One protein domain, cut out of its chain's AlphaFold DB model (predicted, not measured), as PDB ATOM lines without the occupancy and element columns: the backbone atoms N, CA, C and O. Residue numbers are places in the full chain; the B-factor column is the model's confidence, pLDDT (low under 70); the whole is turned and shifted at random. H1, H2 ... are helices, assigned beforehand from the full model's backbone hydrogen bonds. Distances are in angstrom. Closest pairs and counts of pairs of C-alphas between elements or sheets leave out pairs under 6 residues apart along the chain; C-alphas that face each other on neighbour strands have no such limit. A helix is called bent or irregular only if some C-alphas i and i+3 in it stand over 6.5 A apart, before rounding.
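This is residues 2 to 44 of the 130 residues of the protein "Hypothetical protein" of Miscanthus lutarioriparius (UniProt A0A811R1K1). Three helices are strung one after another into an open, flat arch: the long helix H3 makes one leg, H2 makes the crosspiece, and the short H1 sits as a small foot at the far end of H2. No helix packs on another, and the inside of the arch is empty. The printed part has 43 residues with three named helices, in the order H1, H2, H3, and no named strand; the class is all helix. The whole is extended, with a radius of gyration of the C-alphas of 15.9 A, and the C-alphas span 43 by 23 by 11 A.

H3, the longest helix, covers residues 26 to 43 and measures 25.8 A from C-alpha 26 at (91.258, 83.142, 139.178) to C-alpha 43 at (80.858, 74.980, 117.035). H2 covers residues 11 to 22 and is 16.0 A long. H1 covers residues 2 to 8, 10.3 A from first to last C-alpha, and begins with C-alpha 2 at (62.862, 91.592, 144.257).

H3 touches no helix. H2 and H3 are apart, with no C-alpha of the one within 8 A of the other, although a tight link of 3 residues joins them. By the same test H1 and H2 are apart, across a tight link of 2 residues. H1 and H3 are apart as well. Residues 30 to 44, of which 30 to 43 belong to H3, stand free. Every backbone O i to N i+4 pair is within hydrogen-bond range in H1, H2 and H3. No helix is bent or irregular.

The two C-alphas farthest apart, those of Gly 7 and Lys 42, are 42.8 A apart. The printed part, residues 2 to 44, has no cut, and neither link is long. The mean pLDDT of the printed part is 74.9. It is under 70 at residues 2 to 9, residue 11 and residues 14 to 24, while H3 has a mean of 89.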
ATOM      1  N   LEU A   2      61.809  91.731 143.231       53.56
ATOM      2  CA  LEU A   2      62.862  91.592 144.257       53.56
ATOM      3  C   LEU A   2      62.346  91.162 145.647       53.56
ATOM      4  O   LEU A   2      62.983  90.361 146.320       53.56
ATOM      5  N   GLN A   3      61.157  91.615 146.055       52.25
ATOM      6  CA  GLN A   3      60.591  91.267 147.369       52.25
ATOM      7  C   GLN A   3      60.195  89.786 147.506       52.25
ATOM      8  O   GLN A   3      60.255  89.238 148.601       52.25
ATOM      9  N   TRP A   4      59.845  89.114 146.403       60.75
ATOM     10  CA  TRP A   4      59.523  87.681 146.416       60.75
ATOM     11  C   TRP A   4      60.787  86.816 146.506       60.75
ATOM     12  O   TRP A   4      60.800  85.810 147.210       60.75
ATOM     13  N   ALA A   5      61.867  87.247 145.846       54.19
ATOM     14  CA  ALA A   5      63.163  86.580 145.903       54.19
ATOM     15  C   ALA A   5      63.801  86.679 147.300       54.19
ATOM     16  O   ALA A   5      64.356  85.694 147.771       54.19
ATOM     17  N   ILE A   6      63.668  87.815 147.992       57.72
ATOM     18  CA  ILE A   6      64.209  87.992 149.353       57.72
ATOM     19  C   ILE A   6      63.421  87.165 150.387       57.72
ATOM     20  O   ILE A   6      64.017  86.624 151.309       57.72
ATOM     21  N   GLY A   7      62.100  87.015 150.223       56.38
ATOM     22  CA  GLY A   7      61.259  86.241 151.149       56.38
ATOM     23  C   GLY A   7      61.318  84.715 150.981       56.38
ATOM     24  O   GLY A   7      60.995  84.001 151.925       56.38
ATOM     25  N   ASN A   8      61.720  84.210 149.805       60.41
ATOM     26  CA  ASN A   8      61.830  82.768 149.508       60.41
ATOM     27  C   ASN A   8      63.269  82.243 149.436       60.41
ATOM     28  O   ASN A   8      63.471  81.041 149.259       60.41
ATOM     29  N   SER A   9      64.269  83.116 149.541       59.03
ATOM     30  CA  SER A   9      65.664  82.692 149.499       59.03
ATOM     31  C   SER A   9      66.227  82.633 150.906       59.03
ATOM     32  O   SER A   9      66.289  83.634 151.611       59.03
ATOM     33  N   ASP A  10      66.645  81.436 151.293       74.75
ATOM     34  CA  ASP A  10      67.411  81.185 152.504       74.75
ATOM     35  C   ASP A  10      68.729  81.996 152.451       74.75
ATOM     36  O   ASP A  10      69.552  81.750 151.557       74.75
ATOM     37  N   PRO A  11      68.928  82.986 153.345       69.12
ATOM     38  CA  PRO A  11      70.091  83.874 153.321       69.12
ATOM     39  C   PRO A  11      71.414  83.116 153.428       69.12
ATOM     40  O   PRO A  11      72.405  83.527 152.823       69.12
ATOM     41  N   ASP A  12      71.427  81.991 154.146       71.94
ATOM     42  CA  ASP A  12      72.625  81.174 154.294       71.94
ATOM     43  C   ASP A  12      72.930  80.384 153.021       71.94
ATOM     44  O   ASP A  12      74.093  80.312 152.635       71.94
ATOM     45  N   LYS A  13      71.916  79.910 152.284       72.31
ATOM     46  CA  LYS A  13      72.127  79.282 150.962       72.31
ATOM     47  C   LYS A  13      72.565  80.278 149.898       72.31
ATOM     48  O   LYS A  13      73.339  79.921 149.012       72.31
ATOM     49  N   LEU A  14      72.068  81.515 149.947       64.88
ATOM     50  CA  LEU A  14      72.543  82.575 149.055       64.88
ATOM     51  C   LEU A  14      73.997  82.929 149.356       64.88
ATOM     52  O   LEU A  14      74.788  83.077 148.428       64.88
ATOM     53  N   ARG A  15      74.360  83.017 150.638       66.94
ATOM     54  CA  ARG A  15      75.733  83.283 151.074       66.94
ATOM     55  C   ARG A  15      76.672  82.120 150.767       66.94
ATOM     56  O   ARG A  15      77.796  82.365 150.357       66.94
ATOM     57  N   GLU A  16      76.215  80.879 150.906       69.62
ATOM     58  CA  GLU A  16      76.955  79.672 150.523       69.62
ATOM     59  C   GLU A  16      77.190  79.627 149.012       69.62
ATOM     60  O   GLU A  16      78.329  79.464 148.588       69.62
ATOM     61  N   LYS A  17      76.159  79.877 148.194       66.56
ATOM     62  CA  LYS A  17      76.311  79.964 146.732       66.56
ATOM     63  C   LYS A  17      77.194  81.128 146.292       66.56
ATOM     64  O   LYS A  17      77.966  80.969 145.355       66.56
ATOM     65  N   ALA A  18      77.092  82.286 146.945       61.78
ATOM     66  CA  ALA A  18      77.971  83.423 146.679       61.78
ATOM     67  C   ALA A  18      79.423  83.102 147.067       61.78
ATOM     68  O   ALA A  18      80.324  83.353 146.279       61.78
ATOM     69  N   ALA A  19      79.641  82.461 148.220       65.25
ATOM     70  CA  ALA A  19      80.957  82.012 148.670       65.25
ATOM     71  C   ALA A  19      81.532  80.878 147.804       65.25
ATOM     72  O   ALA A  19      82.746  80.768 147.669       65.25
ATOM     73  N   GLU A  20      80.686  80.034 147.211       63.06
ATOM     74  CA  GLU A  20      81.073  79.008 146.239       63.06
ATOM     75  C   GLU A  20      81.472  79.635 144.893       63.06
ATOM     76  O   GLU A  20      82.457  79.212 144.289       63.06
ATOM     77  N   LEU A  21      80.771  80.694 144.464       62.59
ATOM     78  CA  LEU A  21      81.133  81.490 143.286       62.59
ATOM     79  C   LEU A  21      82.448  82.263 143.499       62.59
ATOM     80  O   LEU A  21      83.286  82.297 142.602       62.59
ATOM     81  N   GLU A  22      82.638  82.844 144.688       60.75
ATOM     82  CA  GLU A  22      83.874  83.526 145.106       60.75
ATOM     83  C   GLU A  22      85.041  82.556 145.349       60.75
ATOM     84  O   GLU A  22      86.200  82.968 145.319       60.75
ATOM     85  N   ARG A  23      84.761  81.266 145.579       62.34
ATOM     86  CA  ARG A  23      85.780  80.226 145.795       62.34
ATOM     87  C   ARG A  23      86.444  79.725 144.526       62.34
ATOM     88  O   ARG A  23      87.436  79.006 144.657       62.34
ATOM     89  N   LEU A  24      85.919  80.053 143.345       64.44
ATOM     90  CA  LEU A  24      86.629  79.736 142.117       64.44
ATOM     91  C   LEU A  24      87.904  80.568 142.080       64.44
ATOM     92  O   LEU A  24      87.856  81.799 142.095       64.44
ATOM     93  N   SER A  25      89.053  79.897 142.049       77.19
ATOM     94  CA  SER A  25      90.310  80.623 141.906       77.19
ATOM     95  C   SER A  25      90.315  81.357 140.558       77.19
ATOM     96  O   SER A  25      89.661  80.943 139.595       77.19
ATOM     97  N   ALA A  26      91.079  82.446 140.455       80.38
ATOM     98  CA  ALA A  26      91.258  83.142 139.178       80.38
ATOM     99  C   ALA A  26      91.718  82.181 138.057       80.38
ATOM    100  O   ALA A  26      91.360  82.359 136.894       80.38
ATOM    101  N   GLU A  27      92.453  81.125 138.418       82.31
ATOM    102  CA  GLU A  27      92.926  80.073 137.515       82.31
ATOM    103  C   GLU A  27      91.777  79.176 137.022       82.31
ATOM    104  O   GLU A  27      91.723  78.837 135.840       82.31
ATOM    105  N   GLU A  28      90.821  78.826 137.888       85.88
ATOM    106  CA  GLU A  28      89.640  78.039 137.514       85.88
ATOM    107  C   GLU A  28      88.681  78.832 136.618       85.88
ATOM    108  O   GLU A  28      88.122  78.275 135.668       85.88
ATOM    109  N   LEU A  29      88.520  80.136 136.875       88.62
ATOM    110  CA  LEU A  29      87.746  81.033 136.010       88.62
ATOM    111  C   LEU A  29      88.385  81.163 134.625       88.62
ATOM    112  O   LEU A  29      87.691  81.006 133.618       88.62
ATOM    113  N   LEU A  30      89.702  81.383 134.564       89.44
ATOM    114  CA  LEU A  30      90.447  81.431 133.303       89.44
ATOM    115  C   LEU A  30      90.324  80.117 132.524       89.44
ATOM    116  O   LEU A  30      90.055  80.141 131.322       89.44
ATOM    117  N   LYS A  31      90.447  78.972 133.205       92.12
ATOM    118  CA  LYS A  31      90.294  77.655 132.576       92.12
ATOM    119  C   LYS A  31      88.908  77.485 131.953       92.12
ATOM    120  O   LYS A  31      88.807  77.084 130.797       92.12
ATOM    121  N   LYS A  32      87.844  77.840 132.678       90.56
ATOM    122  CA  LYS A  32      86.471  77.773 132.149       90.56
ATOM    123  C   LYS A  32      86.255  78.716 130.965       90.56
ATOM    124  O   LYS A  32      85.603  78.326 130.003       90.56
ATOM    125  N   GLN A  33      86.806  79.932 131.007       91.44
ATOM    126  CA  GLN A  33      86.737  80.860 129.872       91.44
ATOM    127  C   GLN A  33      87.426  80.290 128.625       91.44
ATOM    128  O   GLN A  33      86.880  80.398 127.528       91.44
ATOM    129  N   MET A  34      88.587  79.645 128.786       93.12
ATOM    130  CA  MET A  34      89.275  78.972 127.681       93.12
ATOM    131  C   MET A  34      88.460  77.803 127.118       93.12
ATOM    132  O   MET A  34      88.303  77.720 125.904       93.12
ATOM    133  N   GLU A  35      87.889  76.948 127.971       93.56
ATOM    134  CA  GLU A  35      87.042  75.827 127.533       93.56
ATOM    135  C   GLU A  35      85.811  76.315 126.751       93.56
ATOM    136  O   GLU A  35      85.483  75.766 125.699       93.56
ATOM    137  N   ILE A  36      85.148  77.381 127.219       92.06
ATOM    138  CA  ILE A  36      84.017  77.993 126.506       92.06
ATOM    139  C   ILE A  36      84.472  78.534 125.148       92.06
ATOM    140  O   ILE A  36      83.809  78.284 124.142       92.06
ATOM    141  N   LYS A  37      85.615  79.226 125.100       87.06
ATOM    142  CA  LYS A  37      86.165  79.766 123.854       87.06
ATOM    143  C   LYS A  37      86.475  78.660 122.839       87.06
ATOM    144  O   LYS A  37      86.055  78.766 121.689       87.06
ATOM    145  N   GLU A  38      87.130  77.578 123.260       91.25
ATOM    146  CA  GLU A  38      87.414  76.423 122.395       91.25
ATOM    147  C   GLU A  38      86.131  75.761 121.873       91.25
ATOM    148  O   GLU A  38      86.050  75.373 120.703       91.25
ATOM    149  N   LEU A  39      85.099  75.647 122.717       91.88
ATOM    150  CA  LEU A  39      83.802  75.111 122.303       91.88
ATOM    151  C   LEU A  39      83.110  76.016 121.279       91.88
ATOM    152  O   LEU A  39      82.592  75.502 120.286       91.88
ATOM    153  N   MET A  40      83.123  77.335 121.482       86.31
ATOM    154  CA  MET A  40      82.562  78.297 120.525       86.31
ATOM    155  C   MET A  40      83.275  78.225 119.170       86.31
ATOM    156  O   MET A  40      82.607  78.161 118.136       86.31
ATOM    157  N   GLU A  41      84.611  78.149 119.171       87.31
ATOM    158  CA  GLU A  41      85.416  77.987 117.953       87.31
ATOM    159  C   GLU A  41      85.083  76.674 117.230       87.31
ATOM    160  O   GLU A  41      84.870  76.656 116.014       87.31
ATOM    161  N   LYS A  42      84.959  75.565 117.971       90.19
ATOM    162  CA  LYS A  42      84.610  74.256 117.403       90.19
ATOM    163  C   LYS A  42      83.198  74.224 116.817       90.19
ATOM    164  O   LYS A  42      82.977  73.581 115.789       90.19
ATOM    165  N   LEU A  43      82.250  74.887 117.474       90.94
ATOM    166  CA  LEU A  43      80.858  74.980 117.035       90.94
ATOM    167  C   LEU A  43      80.648  76.030 115.935       90.94
ATOM    168  O   LEU A  43      79.568  76.058 115.352       90.94
ATOM    169  N   LYS A  44      81.670  76.843 115.621       88.06
ATOM    170  CA  LYS A  44      81.599  77.956 114.660       88.06
ATOM    171  C   LYS A  44      80.426  78.893 114.953       88.06
ATOM    172  O   LYS A  44      79.693  79.279 114.045       88.06
TER     173      LYS A  44